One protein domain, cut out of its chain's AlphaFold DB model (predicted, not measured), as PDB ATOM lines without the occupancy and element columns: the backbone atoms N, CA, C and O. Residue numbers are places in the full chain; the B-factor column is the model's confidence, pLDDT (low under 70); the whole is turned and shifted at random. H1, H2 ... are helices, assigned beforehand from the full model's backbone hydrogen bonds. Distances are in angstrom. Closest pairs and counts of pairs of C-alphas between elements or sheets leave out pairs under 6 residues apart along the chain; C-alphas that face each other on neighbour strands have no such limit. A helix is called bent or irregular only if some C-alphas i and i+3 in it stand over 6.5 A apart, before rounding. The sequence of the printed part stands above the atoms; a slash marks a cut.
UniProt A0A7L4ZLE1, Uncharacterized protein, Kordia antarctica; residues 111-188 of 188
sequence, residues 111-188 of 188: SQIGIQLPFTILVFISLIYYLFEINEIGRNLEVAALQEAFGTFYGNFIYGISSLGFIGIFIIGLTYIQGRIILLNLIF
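This is residues 111 to 188 of the 188 residues of an uncharacterized protein of Kordia antarctica (UniProt A0A7L4ZLE1). Two long parts, H1 and arm H3b of bent H3, run side by side in opposite directions as a rod; at one end arm H3a crosses H1 and short H2 packs on H3a. The printed part has 78 residues, of which 69 are in three named helices, H1, H2 and H3 in order along the chain, with no named strand; the class is all helix. The whole is loose, radius of gyration of the C-alphas 15.7 A, spanning 50 by 19 by 19 A.

By hydrogen bonds H3, residues 152 to 187, was assigned as one helix but is bent: C-alphas 163 and 166 are 9.1 A apart, and arms H3a, residues 152 to 163, and H3b, residues 166 to 187, stand about perpendicular at 77 degrees. H3b, with residues 169 to 177 alone, touches H1, residues 116 to 140, opposite ways at a shallow tilt of 21 degrees; the closest C-alphas, Ile 169 and Leu 131, are 6.6 A apart. H3a, with residues 158 to 163 alone, touches H1, about perpendicular at 88 degrees; closest C-alphas Ser 162 and Asn 135, 4.4 A. H3a touches H2, residues 143 to 150; closest C-alphas Gly 155 and Gln 147, 4.3 A. O i to N i+4 pairs are within hydrogen-bond range throughout H2, H3a and H3b, and 20 of 21 in H1.

H1, 36.5 A long, begins at C-alpha 116 (22.738, -48.391, 25.933). H3b, 32.3 A, ends at C-alpha 187 (28.200, -51.517, 14.573).

The printed part has no cut; both links are tight. pLDDT is under 70 at residues 111 to 116, 180 to 181 and 183 to 188.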
ATOM      1  N   SER A 111      15.637 -56.603  21.912       54.31
ATOM      2  CA  SER A 111      16.618 -57.484  22.576       54.31
ATOM      3  C   SER A 111      18.075 -57.065  22.346       54.31
ATOM      4  O   SER A 111      18.959 -57.503  23.074       54.31
ATOM      5  N   GLN A 112      18.323 -56.225  21.335       52.31
ATOM      6  CA  GLN A 112      19.640 -55.679  20.983       52.31
ATOM      7  C   GLN A 112      19.824 -54.249  21.508       52.31
ATOM      8  O   GLN A 112      20.941 -53.811  21.767       52.31
ATOM      9  N   ILE A 113      18.712 -53.549  21.737       58.50
ATOM     10  CA  ILE A 113      18.605 -52.318  22.514       58.50
ATOM     11  C   ILE A 113      18.803 -52.685  23.996       58.50
ATOM     12  O   ILE A 113      17.863 -52.745  24.783       58.50
ATOM     13  N   GLY A 114      20.034 -53.018  24.381       62.81
ATOM     14  CA  GLY A 114      20.393 -53.200  25.785       62.81
ATOM     15  C   GLY A 114      20.332 -51.879  26.564       62.81
ATOM     16  O   GLY A 114      19.760 -50.881  26.124       62.81
ATOM     17  N   ILE A 115      21.024 -51.826  27.705       67.19
ATOM     18  CA  ILE A 115      21.082 -50.650  28.599       67.19
ATOM     19  C   ILE A 115      21.618 -49.365  27.927       67.19
ATOM     20  O   ILE A 115      21.503 -48.269  28.470       67.19
ATOM     21  N   GLN A 116      22.175 -49.485  26.719       67.69
ATOM     22  CA  GLN A 116      22.738 -48.391  25.933       67.69
ATOM     23  C   GLN A 116      21.693 -47.362  25.486       67.69
ATOM     24  O   GLN A 116      21.985 -46.169  25.497       67.69
ATOM     25  N   LEU A 117      20.479 -47.779  25.113       72.69
ATOM     26  CA  LEU A 117      19.433 -46.839  24.692       72.69
ATOM     27  C   LEU A 117      18.889 -45.996  25.850       72.69
ATOM     28  O   LEU A 117      18.885 -44.775  25.698       72.69
ATOM     29  N   PRO A 118      18.478 -46.565  27.003       76.56
ATOM     30  CA  PRO A 118      18.042 -45.740  28.125       76.56
ATOM     31  C   PRO A 118      19.169 -44.827  28.619       76.56
ATOM     32  O   PRO A 118      18.908 -43.667  28.918       76.56
ATOM     33  N   PHE A 119      20.427 -45.289  28.605       76.56
ATOM     34  CA  PHE A 119      21.576 -44.431  28.903       76.56
ATOM     35  C   PHE A 119      21.726 -43.281  27.896       76.56
ATOM     36  O   PHE A 119      21.921 -42.136  28.289       76.56
ATOM     37  N   THR A 120      21.574 -43.551  26.596       75.50
ATOM     38  CA  THR A 120      21.651 -42.522  25.546       75.50
ATOM     39  C   THR A 120      20.522 -41.501  25.674       75.50
ATOM     40  O   THR A 120      20.771 -40.307  25.546       75.50
ATOM     41  N   ILE A 121      19.301 -41.950  25.972       81.31
ATOM     42  CA  ILE A 121      18.153 -41.071  26.226       81.31
ATOM     43  C   ILE A 121      18.415 -40.203  27.461       81.31
ATOM     44  O   ILE A 121      18.172 -39.002  27.423       81.31
ATOM     45  N   LEU A 122      18.958 -40.780  28.535       81.81
ATOM     46  CA  LEU A 122      19.259 -40.054  29.767       81.81
ATOM     47  C   LEU A 122      20.348 -38.992  29.562       81.81
ATOM     48  O   LEU A 122      20.178 -37.848  29.985       81.81
ATOM     49  N   VAL A 123      21.428 -39.336  28.854       80.12
ATOM     50  CA  VAL A 123      22.472 -38.376  28.457       80.12
ATOM     51  C   VAL A 123      21.886 -37.285  27.561       80.12
ATOM     52  O   VAL A 123      22.201 -36.115  27.748       80.12
ATOM     53  N   PHE A 124      21.000 -37.641  26.630       82.62
ATOM     54  CA  PHE A 124      20.354 -36.681  25.742       82.62
ATOM     55  C   PHE A 124      19.472 -35.684  26.502       82.62
ATOM     56  O   PHE A 124      19.613 -34.480  26.310       82.62
ATOM     57  N   ILE A 125      18.610 -36.162  27.404       84.69
ATOM     58  CA  ILE A 125      17.761 -35.298  28.239       84.69
ATOM     59  C   ILE A 125      18.626 -34.372  29.098       84.69
ATOM     60  O   ILE A 125      18.348 -33.177  29.174       84.69
ATOM     61  N   SER A 126      19.706 -34.900  29.685       82.44
ATOM     62  CA  SER A 126      20.642 -34.112  30.497       82.44
ATOM     63  C   SER A 126      21.328 -33.017  29.674       82.44
ATOM     64  O   SER A 126      21.460 -31.885  30.131       82.44
ATOM     65  N   LEU A 127      21.722 -33.331  28.437       82.94
ATOM     66  CA  LEU A 127      22.373 -32.386  27.530       82.94
ATOM     67  C   LEU A 127      21.410 -31.286  27.072       82.94
ATOM     68  O   LEU A 127      21.789 -30.120  27.035       82.94
ATOM     69  N   ILE A 128      20.157 -31.634  26.771       83.06
ATOM     70  CA  ILE A 128      19.119 -30.653  26.439       83.06
ATOM     71  C   ILE A 128      18.836 -29.735  27.630       83.06
ATOM     72  O   ILE A 128      18.812 -28.521  27.454       83.06
ATOM     73  N   TYR A 129      18.675 -30.293  28.833       86.19
ATOM     74  CA  TYR A 129      18.466 -29.511  30.054       86.19
ATOM     75  C   TYR A 129      19.601 -28.502  30.283       86.19
ATOM     76  O   TYR A 129      19.352 -27.315  30.472       86.19
ATOM     77  N   TYR A 130      20.845 -28.953  30.156       83.81
ATOM     78  CA  TYR A 130      22.020 -28.096  30.285       83.81
ATOM     79  C   TYR A 130      22.088 -26.995  29.210       83.81
ATOM     80  O   TYR A 130      22.440 -25.855  29.505       83.81
ATOM     81  N   LEU A 131      21.703 -27.290  27.963       82.75
ATOM     82  CA  LEU A 131      21.629 -26.272  26.910       82.75
ATOM     83  C   LEU A 131      20.545 -25.219  27.186       82.75
ATOM     84  O   LEU A 131      20.735 -24.056  26.833       82.75
ATOM     85  N   PHE A 132      19.433 -25.596  27.829       84.19
ATOM     86  CA  PHE A 132      18.432 -24.631  28.290       84.19
ATOM     87  C   PHE A 132      18.987 -23.698  29.364       84.19
ATOM     88  O   PHE A 132      18.816 -22.487  29.245       84.19
ATOM     89  N   GLU A 133      19.683 -24.247  30.357       84.50
ATOM     90  CA  GLU A 133      20.308 -23.473  31.432       84.50
ATOM     91  C   GLU A 133      21.343 -22.479  30.876       84.50
ATOM     92  O   GLU A 133      21.302 -21.288  31.182       84.50
ATOM     93  N   ILE A 134      22.207 -22.928  29.958       84.38
ATOM     94  CA  ILE A 134      23.171 -22.060  29.262       84.38
ATOM     95  C   ILE A 134      22.479 -20.933  28.496       84.38
ATOM     96  O   ILE A 134      22.938 -19.791  28.522       84.38
ATOM     97  N   ASN A 135      21.393 -21.242  27.792       83.44
ATOM     98  CA  ASN A 135      20.650 -20.254  27.025       83.44
ATOM     99  C   ASN A 135      19.975 -19.217  27.930       83.44
ATOM    100  O   ASN A 135      19.925 -18.042  27.587       83.44
ATOM    101  N   GLU A 136      19.480 -19.619  29.098       84.69
ATOM    102  CA  GLU A 136      18.927 -18.686  30.077       84.69
ATOM    103  C   GLU A 136      20.008 -17.750  30.636       84.69
ATOM    104  O   GLU A 136      19.837 -16.530  30.624       84.69
ATOM    105  N   ILE A 137      21.162 -18.297  31.027       84.81
ATOM    106  CA  ILE A 137      22.312 -17.516  31.508       84.81
ATOM    107  C   ILE A 137      22.785 -16.530  30.430       84.81
ATOM    108  O   ILE A 137      22.941 -15.336  30.688       84.81
ATOM    109  N   GLY A 138      22.979 -17.012  29.202       83.44
ATOM    110  CA  GLY A 138      23.516 -16.220  28.101       83.44
ATOM    111  C   GLY A 138      22.547 -15.192  27.510       83.44
ATOM    112  O   GLY A 138      22.981 -14.367  26.711       83.44
ATOM    113  N   ARG A 139      21.248 -15.240  27.835       81.69
ATOM    114  CA  ARG A 139      20.269 -14.208  27.434       81.69
ATOM    115  C   ARG A 139      20.213 -13.037  28.409       81.69
ATOM    116  O   ARG A 139      19.775 -11.958  28.021       81.69
ATOM    117  N   ASN A 140      20.631 -13.260  29.651       83.12
ATOM    118  CA  ASN A 140      20.502 -12.298  30.744       83.12
ATOM    119  C   ASN A 140      21.796 -11.525  31.030       83.12
ATOM    120  O   ASN A 140      21.788 -10.608  31.848       83.12
ATOM    121  N   LEU A 141      22.903 -11.889  30.380       82.44
ATOM    122  CA  LEU A 141      24.224 -11.321  30.623       82.44
ATOM    123  C   LEU A 141      24.895 -10.909  29.311       82.44
ATOM    124  O   LEU A 141      24.799 -11.602  28.298       82.44
ATOM    125  N   GLU A 142      25.619  -9.793  29.349       87.81
ATOM    126  CA  GLU A 142      26.475  -9.371  28.242       87.81
ATOM    127  C   GLU A 142      27.722 -10.259  28.131       87.81
ATOM    128  O   GLU A 142      28.184 -10.848  29.112       87.81
ATOM    129  N   VAL A 143      28.318 -10.319  26.934       87.31
ATOM    130  CA  VAL A 143      29.460 -11.208  26.665       87.31
ATOM    131  C   VAL A 143      30.652 -10.940  27.591       87.31
ATOM    132  O   VAL A 143      31.317 -11.882  28.008       87.31
ATOM    133  N   ALA A 144      30.890  -9.679  27.970       88.69
ATOM    134  CA  ALA A 144      31.969  -9.311  28.885       88.69
ATOM    135  C   ALA A 144      31.750  -9.896  30.292       88.69
ATOM    136  O   ALA A 144      32.664 -10.497  30.852       88.69
ATOM    137  N   ALA A 145      30.520  -9.821  30.813       88.56
ATOM    138  CA  ALA A 145      30.158 -10.395  32.110       88.56
ATOM    139  C   ALA A 145      30.240 -11.934  32.103       88.56
ATOM    140  O   ALA A 145      30.674 -12.546  33.076       88.56
ATOM    141  N   LEU A 146      29.882 -12.573  30.984       88.50
ATOM    142  CA  LEU A 146      30.027 -14.024  30.815       88.50
ATOM    143  C   LEU A 146      31.497 -14.464  30.782       88.50
ATOM    144  O   LEU A 146      31.849 -15.488  31.367       88.50
ATOM    145  N   GLN A 147      32.359 -13.710  30.097       91.56
ATOM    146  CA  GLN A 147      33.794 -13.999  30.036       91.56
ATOM    147  C   GLN A 147      34.479 -13.800  31.391       91.56
ATOM    148  O   GLN A 147      35.397 -14.549  31.713       91.56
ATOM    149  N   GLU A 148      34.033 -12.827  32.186       91.44
ATOM    150  CA  GLU A 148      34.530 -12.607  33.545       91.44
ATOM    151  C   GLU A 148      34.092 -13.730  34.497       91.44
ATOM    152  O   GLU A 148      34.916 -14.277  35.227       91.44
ATOM    153  N   ALA A 149      32.821 -14.139  34.439       87.62
ATOM    154  CA  ALA A 149      32.268 -15.156  35.334       87.62
ATOM    155  C   ALA A 149      32.721 -16.591  35.007       87.62
ATOM    156  O   ALA A 149      32.906 -17.399  35.915       87.62
ATOM    157  N   PHE A 150      32.898 -16.924  33.724       88.56
ATOM    158  CA  PHE A 150      33.167 -18.300  33.283       88.56
ATOM    159  C   PHE A 150      34.472 -18.471  32.489       88.56
ATOM    160  O   PHE A 150      34.778 -19.565  32.009       88.56
ATOM    161  N   GLY A 151      35.256 -17.404  32.341       90.81
ATOM    162  CA  GLY A 151      36.456 -17.378  31.512       90.81
ATOM    163  C   GLY A 151      36.152 -17.176  30.026       90.81
ATOM    164  O   GLY A 151      35.056 -17.449  29.532       90.81
ATOM    165  N   THR A 152      37.155 -16.721  29.271       88.19
ATOM    166  CA  THR A 152      36.981 -16.283  27.877       88.19
ATOM    167  C   THR A 152      36.414 -17.372  26.965       88.19
ATOM    168  O   THR A 152      35.509 -17.113  26.177       88.19
ATOM    169  N   PHE A 153      36.921 -18.604  27.067       90.19
ATOM    170  CA  PHE A 153      36.502 -19.701  26.190       90.19
ATOM    171  C   PHE A 153      35.048 -20.119  26.442       90.19
ATOM    172  O   PHE A 153      34.245 -20.179  25.513       90.19
ATOM    173  N   TYR A 154      34.698 -20.378  27.701       85.44
ATOM    174  CA  TYR A 154      33.374 -20.879  28.056       85.44
ATOM    175  C   TYR A 154      32.314 -19.768  28.042       85.44
ATOM    176  O   TYR A 154      31.198 -20.006  27.594       85.44
ATOM    177  N   GLY A 155      32.670 -18.531  28.403       88.50
ATOM    178  CA  GLY A 155      31.796 -17.366  28.237       88.50
ATOM    179  C   GLY A 155      31.407 -17.124  26.772       88.50
ATOM    180  O   GLY A 155      30.233 -16.907  26.473       88.50
ATOM    181  N   ASN A 156      32.357 -17.269  25.839       88.19
ATOM    182  CA  ASN A 156      32.072 -17.212  24.399       88.19
ATOM    183  C   ASN A 156      31.204 -18.381  23.918       88.19
ATOM    184  O   ASN A 156      30.359 -18.194  23.043       88.19
ATOM    185  N   PHE A 157      31.387 -19.575  24.485       87.50
ATOM    186  CA  PHE A 157      30.538 -20.729  24.190       87.50
ATOM    187  C   PHE A 157      29.087 -20.497  24.635       87.50
ATOM    188  O   PHE A 157      28.177 -20.673  23.825       87.50
ATOM    189  N   ILE A 158      28.862 -20.035  25.873       87.75
ATOM    190  CA  ILE A 158      27.519 -19.709  26.387       87.75
ATOM    191  C   ILE A 158      26.862 -18.640  25.511       87.75
ATOM    192  O   ILE A 158      25.728 -18.818  25.067       87.75
ATOM    193  N   TYR A 159      27.584 -17.556  25.214       88.19
ATOM    194  CA  TYR A 159      27.077 -16.486  24.361       88.19
ATOM    195  C   TYR A 159      26.723 -16.990  22.954       88.19
ATOM    196  O   TYR A 159      25.648 -16.688  22.438       88.19
ATOM    197  N   GLY A 160      27.580 -17.823  22.356       86.56
ATOM    198  CA  GLY A 160      27.334 -18.442  21.056       86.56
ATOM    199  C   GLY A 160      26.074 -19.309  21.045       86.56
ATOM    200  O   GLY A 160      25.213 -19.118  20.190       86.56
ATOM    201  N   ILE A 161      25.912 -20.208  22.019       83.38
ATOM    202  CA  ILE A 161      24.717 -21.061  22.133       83.38
ATOM    203  C   ILE A 161      23.454 -20.226  22.382       83.38
ATOM    204  O   ILE A 161      22.440 -20.454  21.722       83.38
ATOM    205  N   SER A 162      23.523 -19.231  23.269       84.31
ATOM    206  CA  SER A 162      22.420 -18.299  23.544       84.31
ATOM    207  C   SER A 162      21.996 -17.519  22.296       84.31
ATOM    208  O   SER A 162      20.806 -17.387  22.005       84.31
ATOM    209  N   SER A 163      22.965 -17.071  21.489       83.62
ATOM    210  CA  SER A 163      22.695 -16.318  20.258       83.62
ATOM    211  C   SER A 163      21.971 -17.136  19.181       83.62
ATOM    212  O   SER A 163      21.247 -16.573  18.361       83.62
ATOM    213  N   LEU A 164      22.114 -18.467  19.200       81.69
ATOM    214  CA  LEU A 164      21.393 -19.368  18.297       81.69
ATOM    215  C   LEU A 164      19.926 -19.577  18.715       81.69
ATOM    216  O   LEU A 164      19.110 -20.057  17.920       81.69
ATOM    217  N   GLY A 165      19.592 -19.239  19.963       74.50
ATOM    218  CA  GLY A 165      18.274 -19.419  20.548       74.50
ATOM    219  C   GLY A 165      17.794 -20.874  20.565       74.50
ATOM    220  O   GLY A 165      18.529 -21.834  20.327       74.50
ATOM    221  N   PHE A 166      16.497 -21.044  20.822       72.06
ATOM    222  CA  PHE A 166      15.862 -22.360  20.962       72.06
ATOM    223  C   PHE A 166      16.030 -23.255  19.721       72.06
ATOM    224  O   PHE A 166      16.187 -24.471  19.833       72.06
ATOM    225  N   ILE A 167      16.024 -22.652  18.529       74.38
ATOM    226  CA  ILE A 167      16.119 -23.372  17.253       74.38
ATOM    227  C   ILE A 167      17.499 -24.027  17.105       74.38
ATOM    228  O   ILE A 167      17.580 -25.189  16.706       74.38
ATOM    229  N   GLY A 168      18.580 -23.336  17.479       74.56
ATOM    230  CA  GLY A 168      19.926 -23.909  17.429       74.56
ATOM    231  C   GLY A 168      20.120 -25.070  18.399       74.56
ATOM    232  O   GLY A 168      20.684 -26.096  18.021       74.56
ATOM    233  N   ILE A 169      19.581 -24.953  19.614       74.25
ATOM    234  CA  ILE A 169      19.604 -26.024  20.624       74.25
ATOM    235  C   ILE A 169      18.918 -27.283  20.085       74.25
ATOM    236  O   ILE A 169      19.448 -28.388  20.204       74.25
ATOM    237  N   PHE A 170      17.771 -27.115  19.422       77.06
ATOM    238  CA  PHE A 170      17.035 -28.224  18.824       77.06
ATOM    239  C   PHE A 170      17.817 -28.904  17.685       77.06
ATOM    240  O   PHE A 170      17.869 -30.132  17.614       77.06
ATOM    241  N   ILE A 171      18.487 -28.125  16.830       79.62
ATOM    242  CA  ILE A 171      19.319 -28.643  15.729       79.62
ATOM    243  C   ILE A 171      20.546 -29.405  16.262       79.62
ATOM    244  O   ILE A 171      20.864 -30.491  15.769       79.62
ATOM    245  N   ILE A 172      21.217 -28.890  17.296       79.75
ATOM    246  CA  ILE A 172      22.357 -29.564  17.940       79.75
ATOM    247  C   ILE A 172      21.903 -30.884  18.578       79.75
ATOM    248  O   ILE A 172      22.549 -31.921  18.414       79.75
ATOM    249  N   GLY A 173      20.741 -30.883  19.237       75.56
ATOM    250  CA  GLY A 173      20.146 -32.099  19.783       75.56
ATOM    251  C   GLY A 173      19.850 -33.152  18.707       75.56
ATOM    252  O   GLY A 173      20.217 -34.321  18.855       75.56
ATOM    253  N   LEU A 174      19.236 -32.749  17.591       77.81
ATOM    254  CA  LEU A 174      18.908 -33.666  16.495       77.81
ATOM    255  C   LEU A 174      20.149 -34.239  15.809       77.81
ATOM    256  O   LEU A 174      20.182 -35.436  15.524       77.81
ATOM    257  N   THR A 175      21.178 -33.423  15.573       80.75
ATOM    258  CA  THR A 175      22.433 -33.894  14.963       80.75
ATOM    259  C   THR A 175      23.154 -34.897  15.865       80.75
ATOM    260  O   THR A 175      23.641 -35.916  15.371       80.75
ATOM    261  N   TYR A 176      23.133 -34.694  17.187       79.06
ATOM    262  CA  TYR A 176      23.656 -35.667  18.151       79.06
ATOM    263  C   TYR A 176      22.913 -37.013  18.090       79.06
ATOM    264  O   TYR A 176      23.547 -38.070  18.006       79.06
ATOM    265  N   ILE A 177      21.573 -36.996  18.085       76.06
ATOM    266  CA  ILE A 177      20.759 -38.221  17.993       76.06
ATOM    267  C   ILE A 177      21.010 -38.936  16.662       76.06
ATOM    268  O   ILE A 177      21.265 -40.142  16.657       76.06
ATOM    269  N   GLN A 178      20.982 -38.215  15.539       74.06
ATOM    270  CA  GLN A 178      21.224 -38.806  14.223       74.06
ATOM    271  C   GLN A 178      22.609 -39.454  14.140       74.06
ATOM    272  O   GLN A 178      22.714 -40.602  13.708       74.06
ATOM    273  N   GLY A 179      23.656 -38.780  14.632       76.81
ATOM    274  CA  GLY A 179      25.008 -39.338  14.681       76.81
ATOM    275  C   GLY A 179      25.089 -40.630  15.501       76.81
ATOM    276  O   GLY A 179      25.708 -41.603  15.071       76.81
ATOM    277  N   ARG A 180      24.406 -40.689  16.651       69.19
ATOM    278  CA  ARG A 180      24.347 -41.899  17.488       69.19
ATOM    279  C   ARG A 180      23.567 -43.040  16.838       69.19
ATOM    280  O   ARG A 180      24.018 -44.179  16.915       69.19
ATOM    281  N   ILE A 181      22.440 -42.755  16.184       68.12
ATOM    282  CA  ILE A 181      21.650 -43.768  15.464       68.12
ATOM    283  C   ILE A 181      22.466 -44.360  14.309       68.12
ATOM    284  O   ILE A 181      22.485 -45.577  14.136       68.12
ATOM    285  N   ILE A 182      23.171 -43.521  13.546       71.81
ATOM    286  CA  ILE A 182      24.038 -43.971  12.448       71.81
ATOM    287  C   ILE A 182      25.176 -44.849  12.982       71.81
ATOM    288  O   ILE A 182      25.421 -45.921  12.434       71.81
ATOM    289  N   LEU A 183      25.827 -44.445  14.078       67.12
ATOM    290  CA  LEU A 183      26.893 -45.228  14.707       67.12
ATOM    291  C   LEU A 183      26.389 -46.599  15.188       67.12
ATOM    292  O   LEU A 183      27.045 -47.609  14.960       67.12
ATOM    293  N   LEU A 184      25.211 -46.646  15.817       62.16
ATOM    294  CA  LEU A 184      24.593 -47.901  16.251       62.16
ATOM    295  C   LEU A 184      24.250 -48.801  15.055       62.16
ATOM    296  O   LEU A 184      24.528 -49.992  15.104       62.16
ATOM    297  N   ASN A 185      23.730 -48.245  13.960       56.97
ATOM    298  CA  ASN A 185      23.435 -49.010  12.744       56.97
ATOM    299  C   ASN A 185      24.683 -49.494  11.981       56.97
ATOM    300  O   ASN A 185      24.558 -50.389  11.158       56.97
ATOM    301  N   LEU A 186      25.859 -48.897  12.199       53.56
ATOM    302  CA  LEU A 186      27.120 -49.331  11.580       53.56
ATOM    303  C   LEU A 186      27.823 -50.448  12.367       53.56
ATOM    304  O   LEU A 186      28.623 -51.185  11.799       53.56
ATOM    305  N   ILE A 187      27.559 -50.548  13.671       51.75
ATOM    306  CA  ILE A 187      28.200 -51.517  14.573       51.75
ATOM    307  C   ILE A 187      27.448 -52.870  14.592       51.75
ATOM    308  O   ILE A 187      28.016 -53.872  15.033       51.75
ATOM    309  N   PHE A 188      26.211 -52.928  14.082       43.41
ATOM    310  CA  PHE A 188      25.336 -54.112  14.071       43.41
ATOM    311  C   PHE A 188      24.861 -54.495  12.666       43.41
ATOM    312  O   PHE A 188      24.670 -55.714  12.433       43.41
TER     313      PHE A 188